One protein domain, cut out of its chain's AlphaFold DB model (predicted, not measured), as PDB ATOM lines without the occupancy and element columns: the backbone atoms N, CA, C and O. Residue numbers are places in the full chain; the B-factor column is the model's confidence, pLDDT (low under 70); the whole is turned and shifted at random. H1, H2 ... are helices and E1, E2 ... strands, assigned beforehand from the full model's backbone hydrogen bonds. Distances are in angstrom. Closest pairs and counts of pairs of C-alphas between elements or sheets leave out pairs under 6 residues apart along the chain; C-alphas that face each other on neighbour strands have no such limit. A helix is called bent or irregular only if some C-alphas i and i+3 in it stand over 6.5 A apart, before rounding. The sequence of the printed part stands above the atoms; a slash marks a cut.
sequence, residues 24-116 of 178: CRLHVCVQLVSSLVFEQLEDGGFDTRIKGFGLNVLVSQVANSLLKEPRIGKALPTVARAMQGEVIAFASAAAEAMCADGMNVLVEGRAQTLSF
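Overview. This is residues 24 to 116 of the 178 residues of the protein "Hypothetical protein" of Calcidiscus leptoporus (UniProt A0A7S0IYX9). What does the model show first? A small three-stranded sheet, E1 E2 E3, has the long straight arm H3b over one face, while the other arm of the same helix, H3a, turns off at a right angle, its end near H1. Residues 63 to 78, including the first part of H3a, stick out, and H4 is on the far side of H3b from the sheet. What is the make-up? The 93 printed residues, with named elements H1 E1 E2 E3 H2 H3 H4 in that order, are of mixed class with an antiparallel sheet. How large is it? It is compact, with a radius of gyration of the C-alphas of 14.3 A and spans of 39 by 33 by 24 A.

Arrangement. How is the sheet joined? E1, residues 36 to 40, E2, residues 46 to 52, and E3, residues 55 to 58, form a meander, each strand the antiparallel neighbour of the one before, and both pairs are hairpins. N 37 and O 49 are 2.9 A apart and N 50 and O 57 2.8 A, within hydrogen-bond range. What is on it? H3, residues 70 to 100, was assigned as one helix by its hydrogen bonds but is bent, C-alphas 82 and 85 being 8.2 A apart; its arm H3b, residues 85 to 100, makes two layers with the sheet, a helix on one face, over E1 at a height of 10.2 A and along the strands, at 9 degrees to E1 on the local plane. The closest C-alphas of E1 and H3b are those of Phe 38 and Ala 94, 6.2 A apart. H2, residues 59 to 62, is on the same face, over none of the strands, its height of 4.0 A only just above the sheet's level. How do the other helices stand? H1, residues 24 to 34, only grazes the sheet with residues 31 to 34, and only just touches residues 79 to 82 of H3a, residues 70 to 82, with 3 pairs of C-alphas within 8 A, the closest those of Leu 26 and Ala 82 at 7.0 A. H4, residues 111 to 114, is close to H3b but not clearly touching, the closest C-alphas being those of Ile 88 and Thr 113, 7.5 A apart. Are the helix backbones whole? In H1 and H3b every O i to N i+4 pair is within hydrogen-bond range, in H3a 6 of 9 are, and H2 and H4 are too short for such a pair.

Along the chain. Where does the printed part begin? H1 starts at C-alpha 24, (101.056, 92.804, 50.917), and is 15.7 A long; E1, E2 and E3 then measure 13.3 A, 19.1 A and 9.6 A, and H2 5.3 A. Where are the arms of H3? H3a measures 19.6 A and is irregular, with C-alphas 74 and 77 7.0 A apart; H3b begins at C-alpha 85, (119.346, 93.477, 52.048), and measures 22.5 A. Where does the last element end? H4, 5.1 A long, ends at C-alpha 114, (128.642, 92.001, 57.681).

Size, cuts and confidence. How far does it reach? The two C-alphas farthest apart, those of Cys 24 and Gly 102, are 40.5 A from each other. Is the printed part unbroken? It has no cut and no long link. Where is confidence low? The mean pLDDT of the printed part is 82.7, and residues 24 to 30 and 67 are under 70.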
ATOM      1  N   CYS A  24     101.291  91.671  50.018       52.06
ATOM      2  CA  CYS A  24     101.056  92.804  50.917       52.06
ATOM      3  C   CYS A  24     102.129  92.970  52.008       52.06
ATOM      4  O   CYS A  24     102.380  94.090  52.437       52.06
ATOM      5  N   ARG A  25     102.780  91.889  52.470       57.94
ATOM      6  CA  ARG A  25     103.793  91.991  53.541       57.94
ATOM      7  C   ARG A  25     105.103  92.599  53.052       57.94
ATOM      8  O   ARG A  25     105.699  93.382  53.783       57.94
ATOM      9  N   LEU A  26     105.533  92.255  51.838       60.62
ATOM     10  CA  LEU A  26     106.756  92.814  51.257       60.62
ATOM     11  C   LEU A  26     106.578  94.303  50.946       60.62
ATOM     12  O   LEU A  26     107.461  95.097  51.244       60.62
ATOM     13  N   HIS A  27     105.409  94.679  50.422       66.44
ATOM     14  CA  HIS A  27     105.117  96.059  50.038       66.44
ATOM     15  C   HIS A  27     105.198  97.028  51.228       66.44
ATOM     16  O   HIS A  27     105.832  98.073  51.131       66.44
ATOM     17  N   VAL A  28     104.638  96.643  52.381       69.38
ATOM     18  CA  VAL A  28     104.711  97.448  53.613       69.38
ATOM     19  C   VAL A  28     106.146  97.547  54.139       69.38
ATOM     20  O   VAL A  28     106.557  98.607  54.601       69.38
ATOM     21  N   CYS A  29     106.927  96.467  54.047       66.75
ATOM     22  CA  CYS A  29     108.328  96.473  54.471       66.75
ATOM     23  C   CYS A  29     109.178  97.422  53.614       66.75
ATOM     24  O   CYS A  29     109.960  98.192  54.160       66.75
ATOM     25  N   VAL A  30     108.992  97.409  52.291       68.94
ATOM     26  CA  VAL A  30     109.692  98.321  51.371       68.94
ATOM     27  C   VAL A  30     109.294  99.773  51.639       68.94
ATOM     28  O   VAL A  30     110.166 100.620  51.806       68.94
ATOM     29  N   GLN A  31     107.994 100.054  51.784       73.94
ATOM     30  CA  GLN A  31     107.511 101.393  52.147       73.94
ATOM     31  C   GLN A  31     108.101 101.892  53.472       73.94
ATOM     32  O   GLN A  31     108.387 103.082  53.602       73.94
ATOM     33  N   LEU A  32     108.310 100.998  54.443       75.62
ATOM     34  CA  LEU A  32     108.938 101.351  55.710       75.62
ATOM     35  C   LEU A  32     110.389 101.803  55.516       75.62
ATOM     36  O   LEU A  32     110.732 102.858  56.032       75.62
ATOM     37  N   VAL A  33     111.216 101.075  54.754       74.75
ATOM     38  CA  VAL A  33     112.619 101.480  54.491       74.75
ATOM     39  C   VAL A  33     112.673 102.805  53.758       74.75
ATOM     40  O   VAL A  33     113.438 103.677  54.148       74.75
ATOM     41  N   SER A  34     111.830 102.988  52.741       79.06
ATOM     42  CA  SER A  34     111.765 104.252  52.000       79.06
ATOM     43  C   SER A  34     111.322 105.433  52.868       79.06
ATOM     44  O   SER A  34     111.558 106.578  52.503       79.06
ATOM     45  N   SER A  35     110.690 105.159  54.012       84.56
ATOM     46  CA  SER A  35     110.308 106.169  55.000       84.56
ATOM     47  C   SER A  35     111.425 106.469  56.010       84.56
ATOM     48  O   SER A  35     111.256 107.363  56.834       84.56
ATOM     49  N   LEU A  36     112.542 105.734  56.004       86.56
ATOM     50  CA  LEU A  36     113.680 105.973  56.893       86.56
ATOM     51  C   LEU A  36     114.715 106.851  56.192       86.56
ATOM     52  O   LEU A  36     115.182 106.534  55.102       86.56
ATOM     53  N   VAL A  37     115.109 107.935  56.849       88.06
ATOM     54  CA  VAL A  37     116.151 108.847  56.373       88.06
ATOM     55  C   VAL A  37     117.214 108.951  57.451       88.06
ATOM     56  O   VAL A  37     116.905 109.316  58.579       88.06
ATOM     57  N   PHE A  38     118.455 108.618  57.113       90.38
ATOM     58  CA  PHE A  38     119.599 108.887  57.978       90.38
ATOM     59  C   PHE A  38     120.088 110.312  57.714       90.38
ATOM     60  O   PHE A  38     120.365 110.654  56.564       90.38
ATOM     61  N   GLU A  39     120.144 111.149  58.747       90.31
ATOM     62  CA  GLU A  39     120.529 112.557  58.618       90.31
ATOM     63  C   GLU A  39     121.436 113.005  59.769       90.31
ATOM     64  O   GLU A  39     121.386 112.462  60.877       90.31
ATOM     65  N   GLN A  40     122.267 114.006  59.479       88.25
ATOM     66  CA  GLN A  40     123.025 114.740  60.483       88.25
ATOM     67  C   GLN A  40     122.102 115.779  61.128       88.25
ATOM     68  O   GLN A  40     121.360 116.488  60.442       88.25
ATOM     69  N   LEU A  41     122.118 115.829  62.451       87.88
ATOM     70  CA  LEU A  41     121.375 116.766  63.275       87.88
ATOM     71  C   LEU A  41     122.143 118.092  63.398       87.88
ATOM     72  O   LEU A  41     123.347 118.164  63.160       87.88
ATOM     73  N   GLU A  42     121.443 119.153  63.803       84.25
ATOM     74  CA  GLU A  42     122.021 120.500  63.955       84.25
ATOM     75  C   GLU A  42     123.145 120.569  65.004       84.25
ATOM     76  O   GLU A  42     123.995 121.453  64.947       84.25
ATOM     77  N   ASP A  43     123.170 119.628  65.948       83.12
ATOM     78  CA  ASP A  43     124.199 119.491  66.982       83.12
ATOM     79  C   ASP A  43     125.441 118.704  66.516       83.12
ATOM     80  O   ASP A  43     126.358 118.475  67.307       83.12
ATOM     81  N   GLY A  44     125.486 118.291  65.243       80.88
ATOM     82  CA  GLY A  44     126.538 117.441  64.678       80.88
ATOM     83  C   GLY A  44     126.354 115.948  64.976       80.88
ATOM     84  O   GLY A  44     127.187 115.136  64.570       80.88
ATOM     85  N   GLY A  45     125.279 115.564  65.672       86.81
ATOM     86  CA  GLY A  45     124.901 114.169  65.869       86.81
ATOM     87  C   GLY A  45     124.340 113.533  64.598       86.81
ATOM     88  O   GLY A  45     124.005 114.211  63.635       86.81
ATOM     89  N   PHE A  46     124.187 112.211  64.601       89.38
ATOM     90  CA  PHE A  46     123.510 111.480  63.531       89.38
ATOM     91  C   PHE A  46     122.314 110.720  64.095       89.38
ATOM     92  O   PHE A  46     122.416 110.095  65.154       89.38
ATOM     93  N   ASP A  47     121.197 110.725  63.373       90.69
ATOM     94  CA  ASP A  47     120.011 109.959  63.752       90.69
ATOM     95  C   ASP A  47     119.244 109.468  62.517       90.69
ATOM     96  O   ASP A  47     119.410 109.939  61.391       90.69
ATOM     97  N   THR A  48     118.389 108.474  62.733       90.25
ATOM     98  CA  THR A  48     117.433 108.003  61.737       90.25
ATOM     99  C   THR A  48     116.088 108.666  61.983       90.25
ATOM    100  O   THR A  48     115.470 108.492  63.032       90.25
ATOM    101  N   ARG A  49     115.584 109.386  60.989       90.12
ATOM    102  CA  ARG A  49     114.245 109.960  60.990       90.12
ATOM    103  C   ARG A  49     113.270 109.060  60.248       90.12
ATOM    104  O   ARG A  49     113.541 108.600  59.142       90.12
ATOM    105  N   ILE A  50     112.098 108.864  60.835       88.75
ATOM    106  CA  ILE A  50     110.970 108.172  60.217       88.75
ATOM    107  C   ILE A  50     110.055 109.239  59.603       88.75
ATOM    108  O   ILE A  50     109.360 109.938  60.341       88.75
ATOM    109  N   LYS A  51     110.068 109.377  58.271       86.50
ATOM    110  CA  LYS A  51     109.177 110.229  57.463       86.50
ATOM    111  C   LYS A  51     108.232 109.350  56.641       86.50
ATOM    112  O   LYS A  51     108.538 108.971  55.516       86.50
ATOM    113  N   GLY A  52     107.073 109.021  57.197       83.31
ATOM    114  CA  GLY A  52     106.090 108.178  56.517       83.31
ATOM    115  C   GLY A  52     104.911 107.831  57.413       83.31
ATOM    116  O   GLY A  52     104.961 108.046  58.620       83.31
ATOM    117  N   PHE A  53     103.831 107.309  56.830       79.75
ATOM    118  CA  PHE A  53     102.627 106.899  57.574       79.75
ATOM    119  C   PHE A  53     101.996 108.015  58.438       79.75
ATOM    120  O   PHE A  53     101.362 107.734  59.450       79.75
ATOM    121  N   GLY A  54     102.176 109.285  58.049       83.19
ATOM    122  CA  GLY A  54     101.723 110.447  58.828       83.19
ATOM    123  C   GLY A  54     102.599 110.779  60.043       83.19
ATOM    124  O   GLY A  54     102.219 111.619  60.851       83.19
ATOM    125  N   LEU A  55     103.763 110.138  60.174       81.81
ATOM    126  CA  LEU A  55     104.726 110.353  61.249       81.81
ATOM    127  C   LEU A  55     105.974 111.065  60.713       81.81
ATOM    128  O   LEU A  55     106.441 110.792  59.604       81.81
ATOM    129  N   ASN A  56     106.510 111.972  61.529       87.88
ATOM    130  CA  ASN A  56     107.802 112.624  61.335       87.88
ATOM    131  C   ASN A  56     108.514 112.678  62.690       87.88
ATOM    132  O   ASN A  56     108.380 113.653  63.429       87.88
ATOM    133  N   VAL A  57     109.190 111.587  63.045       89.38
ATOM    134  CA  VAL A  57     109.810 111.405  64.367       89.38
ATOM    135  C   VAL A  57     111.225 110.866  64.236       89.38
ATOM    136  O   VAL A  57     111.533 110.136  63.291       89.38
ATOM    137  N   LEU A  58     112.083 111.212  65.190       88.31
ATOM    138  CA  LEU A  58     113.422 110.644  65.286       88.31
ATOM    139  C   LEU A  58     113.370 109.282  65.980       88.31
ATOM    140  O   LEU A  58     112.613 109.092  66.937       88.31
ATOM    141  N   VAL A  59     114.185 108.330  65.523       87.44
ATOM    142  CA  VAL A  59     114.274 107.001  66.139       87.44
ATOM    143  C   VAL A  59     114.718 107.130  67.592       87.44
ATOM    144  O   VAL A  59     114.131 106.459  68.440       87.44
ATOM    145  N   SER A  60     115.650 108.029  67.919       86.19
ATOM    146  CA  SER A  60     116.067 108.291  69.309       86.19
ATOM    147  C   SER A  60     114.903 108.621  70.258       86.19
ATOM    148  O   SER A  60     114.895 108.168  71.405       86.19
ATOM    149  N   GLN A  61     113.877 109.327  69.773       85.44
ATOM    150  CA  GLN A  61     112.707 109.728  70.562       85.44
ATOM    151  C   GLN A  61     111.755 108.558  70.840       85.44
ATOM    152  O   GLN A  61     111.077 108.536  71.868       85.44
ATOM    153  N   VAL A  62     111.698 107.568  69.944       82.81
ATOM    154  CA  VAL A  62     110.730 106.457  70.013       82.81
ATOM    155  C   VAL A  62     111.368 105.098  70.312       82.81
ATOM    156  O   VAL A  62     110.647 104.153  70.638       82.81
ATOM    157  N   ALA A  63     112.695 104.967  70.259       80.19
ATOM    158  CA  ALA A  63     113.412 103.695  70.404       80.19
ATOM    159  C   ALA A  63     113.160 102.996  71.750       80.19
ATOM    160  O   ALA A  63     113.219 101.770  71.840       80.19
ATOM    161  N   ASN A  64     112.853 103.764  72.798       77.94
ATOM    162  CA  ASN A  64     112.571 103.252  74.140       77.94
ATOM    163  C   ASN A  64     111.073 103.050  74.429       77.94
ATOM    164  O   ASN A  64     110.706 102.800  75.572       77.94
ATOM    165  N   SER A  65     110.215 103.159  73.412       78.81
ATOM    166  CA  SER A  65     108.757 103.067  73.551       78.81
ATOM    167  C   SER A  65     108.225 101.641  73.305       78.81
ATOM    168  O   SER A  65     108.917 100.645  73.533       78.81
ATOM    169  N   LEU A  66     106.999 101.544  72.774       72.56
ATOM    170  CA  LEU A  66     106.322 100.317  72.341       72.56
ATOM    171  C   LEU A  66     107.200  99.425  71.443       72.56
ATOM    172  O   LEU A  66     107.005  98.213  71.418       72.56
ATOM    173  N   LEU A  67     108.202  99.992  70.757       69.38
ATOM    174  CA  LEU A  67     109.183  99.265  69.937       69.38
ATOM    175  C   LEU A  67     109.959  98.174  70.699       69.38
ATOM    176  O   LEU A  67     110.432  97.223  70.075       69.38
ATOM    177  N   LYS A  68     110.052  98.263  72.033       75.38
ATOM    178  CA  LYS A  68     110.710  97.253  72.882       75.38
ATOM    179  C   LYS A  68     109.780  96.151  73.386       75.38
ATOM    180  O   LYS A  68     110.235  95.228  74.064       75.38
ATOM    181  N   GLU A  69     108.490  96.211  73.075       77.94
ATOM    182  CA  GLU A  69     107.547  95.235  73.601       77.94
ATOM    183  C   GLU A  69     107.817  93.816  73.068       77.94
ATOM    184  O   GLU A  69     108.118  93.624  71.882       77.94
ATOM    185  N   PRO A  70     107.600  92.773  73.892       72.69
ATOM    186  CA  PRO A  70     107.859  91.385  73.505       72.69
ATOM    187  C   PRO A  70     107.123  90.934  72.233       72.69
ATOM    188  O   PRO A  70     107.603  90.050  71.519       72.69
ATOM    189  N   ARG A  71     105.959  91.528  71.930       77.25
ATOM    190  CA  ARG A  71     105.187  91.235  70.709       77.25
ATOM    191  C   ARG A  71     105.930  91.646  69.436       77.25
ATOM    192  O   ARG A  71     105.914  90.890  68.466       77.25
ATOM    193  N   ILE A  72     106.636  92.776  69.467       75.19
ATOM    194  CA  ILE A  72     107.457  93.260  68.351       75.19
ATOM    195  C   ILE A  72     108.729  92.418  68.251       75.19
ATOM    196  O   ILE A  72     109.107  91.988  67.160       75.19
ATOM    197  N   GLY A  73     109.303  92.045  69.398       73.75
ATOM    198  CA  GLY A  73     110.448  91.138  69.466       73.75
ATOM    199  C   GLY A  73     110.235  89.805  68.732       73.75
ATOM    200  O   GLY A  73     111.137  89.309  68.060       73.75
ATOM    201  N   LYS A  74     109.021  89.242  68.793       76.69
ATOM    202  CA  LYS A  74     108.655  88.005  68.073       76.69
ATOM    203  C   LYS A  74     108.567  88.186  66.553       76.69
ATOM    204  O   LYS A  74     108.758  87.217  65.820       76.69
ATOM    205  N   ALA A  75     108.280  89.396  66.076       72.75
ATOM    206  CA  ALA A  75     108.181  89.708  64.652       72.75
ATOM    207  C   ALA A  75     109.546  90.024  64.012       72.75
ATOM    208  O   ALA A  75     109.705  89.809  62.808       72.75
ATOM    209  N   LEU A  76     110.540  90.450  64.810       74.12
ATOM    210  CA  LEU A  76     111.892  90.812  64.350       74.12
ATOM    211  C   LEU A  76     112.515  89.788  63.386       74.12
ATOM    212  O   LEU A  76     112.963  90.211  62.325       74.12
ATOM    213  N   PRO A  77     112.516  88.462  63.648       74.75
ATOM    214  CA  PRO A  77     113.148  87.511  62.730       74.75
ATOM    215  C   PRO A  77     112.464  87.440  61.358       74.75
ATOM    216  O   PRO A  77     113.115  87.173  60.350       74.75
ATOM    217  N   THR A  78     111.150  87.675  61.313       74.06
ATOM    218  CA  THR A  78     110.369  87.642  60.066       74.06
ATOM    219  C   THR A  78     110.650  88.884  59.229       74.06
ATOM    220  O   THR A  78     110.882  88.774  58.027       74.06
ATOM    221  N   VAL A  79     110.676  90.050  59.878       72.31
ATOM    222  CA  VAL A  79     111.005  91.334  59.248       72.31
ATOM    223  C   VAL A  79     112.462  91.338  58.786       72.31
ATOM    224  O   VAL A  79     112.733  91.632  57.627       72.31
ATOM    225  N   ALA A  80     113.392  90.886  59.634       74.38
ATOM    226  CA  ALA A  80     114.807  90.770  59.293       74.38
ATOM    227  C   ALA A  80     115.028  89.879  58.065       74.38
ATOM    228  O   ALA A  80     115.772  90.264  57.176       74.38
ATOM    229  N   ARG A  81     114.337  88.735  57.958       75.12
ATOM    230  CA  ARG A  81     114.427  87.870  56.768       75.12
ATOM    231  C   ARG A  81     113.943  88.571  55.496       75.12
ATOM    232  O   ARG A  81     114.524  88.361  54.439       75.12
ATOM    233  N   ALA A  82     112.872  89.355  55.587       76.44
ATOM    234  CA  ALA A  82     112.299  90.043  54.434       76.44
ATOM    235  C   ALA A  82     113.101  91.288  54.016       76.44
ATOM    236  O   ALA A  82     113.038  91.676  52.855       76.44
ATOM    237  N   MET A  83     113.838  91.904  54.945       79.12
ATOM    238  CA  MET A  83     114.447  93.228  54.769       79.12
ATOM    239  C   MET A  83     115.971  93.231  54.899       79.12
ATOM    240  O   MET A  83     116.573  94.298  54.895       79.12
ATOM    241  N   GLN A  84     116.612  92.068  55.037       78.75
ATOM    242  CA  GLN A  84     118.039  91.988  55.354       78.75
ATOM    243  C   GLN A  84     118.904  92.802  54.382       78.75
ATOM    244  O   GLN A  84     119.785  93.524  54.831       78.75
ATOM    245  N   GLY A  85     118.624  92.718  53.075       83.81
ATOM    246  CA  GLY A  85     119.346  93.477  52.048       83.81
ATOM    247  C   GLY A  85     119.183  94.990  52.203       83.81
ATOM    248  O   GLY A  85     120.176  95.707  52.222       83.81
ATOM    249  N   GLU A  86     117.951  95.454  52.405       84.88
ATOM    250  CA  GLU A  86     117.643  96.875  52.608       84.88
ATOM    251  C   GLU A  86     118.303  97.437  53.870       84.88
ATOM    252  O   GLU A  86     118.860  98.529  53.859       84.88
ATOM    253  N   VAL A  87     118.302  96.664  54.960       83.38
ATOM    254  CA  VAL A  87     118.963  97.053  56.213       83.38
ATOM    255  C   VAL A  87     120.477  97.154  56.027       83.38
ATOM    256  O   VAL A  87     121.094  98.076  56.552       83.38
ATOM    257  N   ILE A  88     121.083  96.234  55.271       88.31
ATOM    258  CA  ILE A  88     122.519  96.283  54.958       88.31
ATOM    259  C   ILE A  88     122.842  97.510  54.101       88.31
ATOM    260  O   ILE A  88     123.823  98.201  54.385       88.31
ATOM    261  N   ALA A  89     122.032  97.794  53.077       88.56
ATOM    262  CA  ALA A  89     122.210  98.963  52.220       88.56
ATOM    263  C   ALA A  89     122.089 100.264  53.027       88.56
ATOM    264  O   ALA A  89     122.968 101.119  52.948       88.56
ATOM    265  N   PHE A  90     121.062 100.364  53.876       88.12
ATOM    266  CA  PHE A  90     120.853 101.503  54.767       88.12
ATOM    267  C   PHE A  90     122.027 101.703  55.734       88.12
ATOM    268  O   PHE A  90     122.557 102.805  55.843       88.12
ATOM    269  N   ALA A  91     122.482 100.637  56.402       89.19
ATOM    270  CA  ALA A  91     123.612 100.710  57.328       89.19
ATOM    271  C   ALA A  91     124.928 101.088  56.626       89.19
ATOM    272  O   ALA A  91     125.732 101.823  57.196       89.19
ATOM    273  N   SER A  92     125.139 100.611  55.395       90.44
ATOM    274  CA  SER A  92     126.319 100.968  54.595       90.44
ATOM    275  C   SER A  92     126.298 102.451  54.224       90.44
ATOM    276  O   SER A  92     127.281 103.144  54.461       90.44
ATOM    277  N   ALA A  93     125.157 102.958  53.742       90.69
ATOM    278  CA  ALA A  93     124.991 104.371  53.404       90.69
ATOM    279  C   ALA A  93     125.157 105.290  54.629       90.69
ATOM    280  O   ALA A  93     125.787 106.341  54.538       90.69
ATOM    281  N   ALA A  94     124.642 104.878  55.791       91.19
ATOM    282  CA  ALA A  94     124.826 105.612  57.041       91.19
ATOM    283  C   ALA A  94     126.305 105.683  57.457       91.19
ATOM    284  O   ALA A  94     126.801 106.752  57.807       91.19
ATOM    285  N   ALA A  95     127.028 104.561  57.366       91.56
ATOM    286  CA  ALA A  95     128.457 104.525  57.659       91.56
ATOM    287  C   ALA A  95     129.266 105.405  56.690       91.56
ATOM    288  O   ALA A  95     130.159 106.124  57.126       91.56
ATOM    289  N   GLU A  96     128.940 105.391  55.395       91.88
ATOM    290  CA  GLU A  96     129.576 106.256  54.393       91.88
ATOM    291  C   GLU A  96     129.338 107.743  54.683       91.88
ATOM    292  O   GLU A  96     130.286 108.527  54.623       91.88
ATOM    293  N   ALA A  97     128.113 108.125  55.059       91.12
ATOM    294  CA  ALA A  97     127.783 109.502  55.428       91.12
ATOM    295  C   ALA A  97     128.582 109.983  56.652       91.12
ATOM    296  O   ALA A  97     129.142 111.077  56.629       91.12
ATOM    297  N   MET A  98     128.702 109.150  57.689       92.06
ATOM    298  CA  MET A  98     129.508 109.472  58.873       92.06
ATOM    299  C   MET A  98     131.010 109.540  58.551       92.06
ATOM    300  O   MET A  98     131.711 110.424  59.039       92.06
ATOM    301  N   CYS A  99     131.521 108.641  57.703       90.56
ATOM    302  CA  CYS A  99     132.909 108.690  57.237       90.56
ATOM    303  C   CYS A  99     133.205 109.965  56.432       90.56
ATOM    304  O   CYS A  99     134.281 110.541  56.580       90.56
ATOM    305  N   ALA A 100     132.263 110.417  55.596       91.62
ATOM    306  CA  ALA A 100     132.394 111.657  54.827       91.62
ATOM    307  C   ALA A 100     132.453 112.908  55.722       91.62
ATOM    308  O   ALA A 100     133.114 113.878  55.361       91.62
ATOM    309  N   ASP A 101     131.834 112.851  56.903       91.44
ATOM    310  CA  ASP A 101     131.919 113.871  57.958       91.44
ATOM    311  C   ASP A 101     133.216 113.768  58.796       91.44
ATOM    312  O   ASP A 101     133.428 114.504  59.755       91.44
ATOM    313  N   GLY A 102     134.127 112.856  58.434       91.75
ATOM    314  CA  GLY A 102     135.427 112.686  59.085       91.75
ATOM    315  C   GLY A 102     135.425 111.737  60.287       91.75
ATOM    316  O   GLY A 102     136.415 111.686  61.022       91.75
ATOM    317  N   MET A 103     134.353 110.966  60.503       91.50
ATOM    318  CA  MET A 103     134.292 109.985  61.589       91.50
ATOM    319  C   MET A 103     134.945 108.647  61.224       91.50
ATOM    320  O   MET A 103     134.806 108.134  60.116       91.50
ATOM    321  N   ASN A 104     135.579 108.010  62.211       92.25
ATOM    322  CA  ASN A 104     135.949 106.598  62.121       92.25
ATOM    323  C   ASN A 104     134.757 105.735  62.556       92.25
ATOM    324  O   ASN A 104     134.380 105.746  63.728       92.25
ATOM    325  N   VAL A 105     134.179 104.967  61.629       91.81
ATOM    326  CA  VAL A 105     132.985 104.149  61.892       91.81
ATOM    327  C   VAL A 105     133.357 102.680  62.094       91.81
ATOM    328  O   VAL A 105     133.963 102.053  61.226       91.81
ATOM    329  N   LEU A 106     132.942 102.107  63.227       92.44
ATOM    330  CA  LEU A 106     133.037 100.673  63.501       92.44
ATOM    331  C   LEU A 106     131.649 100.030  63.393       92.44
ATOM    332  O   LEU A 106     130.736 100.395  64.130       92.44
ATOM    333  N   VAL A 107     131.502  99.040  62.510       91.19
ATOM    334  CA  VAL A 107     130.254  98.276  62.357       91.19
ATOM    335  C   VAL A 107     130.430  96.875  62.944       91.19
ATOM    336  O   VAL A 107     131.180  96.059  62.406       91.19
ATOM    337  N   GLU A 108     129.721  96.580  64.036       91.06
ATOM    338  CA  GLU A 108     129.728  95.272  64.703       91.06
ATOM    339  C   GLU A 108     128.493  94.439  64.323       91.06
ATOM    340  O   GLU A 108     127.383  94.948  64.166       91.06
ATOM    341  N   GLY A 109     128.664  93.125  64.193       88.12
ATOM    342  CA  GLY A 109     127.567  92.226  63.874       88.12
ATOM    343  C   GLY A 109     128.018  90.805  63.571       88.12
ATOM    344  O   GLY A 109     129.189  90.446  63.655       88.12
ATOM    345  N   ARG A 110     127.051  89.965  63.193       85.62
ATOM    346  CA  ARG A 110     127.330  88.592  62.755       85.62
ATOM    347  C   ARG A 110     128.064  88.625  61.419       85.62
ATOM    348  O   ARG A 110     127.601  89.301  60.501       85.62
ATOM    349  N   ALA A 111     129.121  87.820  61.285       86.62
ATOM    350  CA  ALA A 111     129.922  87.722  60.062       86.62
ATOM    351  C   ALA A 111     129.051  87.571  58.801       86.62
ATOM    352  O   ALA A 111     129.192  88.342  57.860       86.62
ATOM    353  N   GLN A 112     128.052  86.684  58.849       85.44
ATOM    354  CA  GLN A 112     127.094  86.428  57.762       85.44
ATOM    355  C   GLN A 112     126.368  87.683  57.252       85.44
ATOM    356  O   GLN A 112     126.061  87.764  56.069       85.44
ATOM    357  N   THR A 113     126.072  88.651  58.122       86.62
ATOM    358  CA  THR A 113     125.437  89.919  57.729       86.62
ATOM    359  C   THR A 113     126.484  90.921  57.261       86.62
ATOM    360  O   THR A 113     126.300  91.584  56.244       86.62
ATOM    361  N   LEU A 114     127.606  91.017  57.980       89.75
ATOM    362  CA  LEU A 114     128.642  92.001  57.681       89.75
ATOM    363  C   LEU A 114     129.393  91.706  56.382       89.75
ATOM    364  O   LEU A 114     129.952  92.637  55.811       89.75
ATOM    365  N   SER A 115     129.430  90.458  55.902       90.44
ATOM    366  CA  SER A 115     130.075  90.083  54.632       90.44
ATOM    367  C   SER A 115     129.531  90.838  53.416       90.44
ATOM    368  O   SER A 115     130.215  90.922  52.400       90.44
ATOM    369  N   PHE A 116     128.325  91.398  53.515       91.06
ATOM    370  CA  PHE A 116     127.704  92.179  52.449       91.06
ATOM    371  C   PHE A 116     128.091  93.666  52.467       91.06
ATOM    372  O   PHE A 116     127.867  94.353  51.474       91.06
TER     373      PHE A 116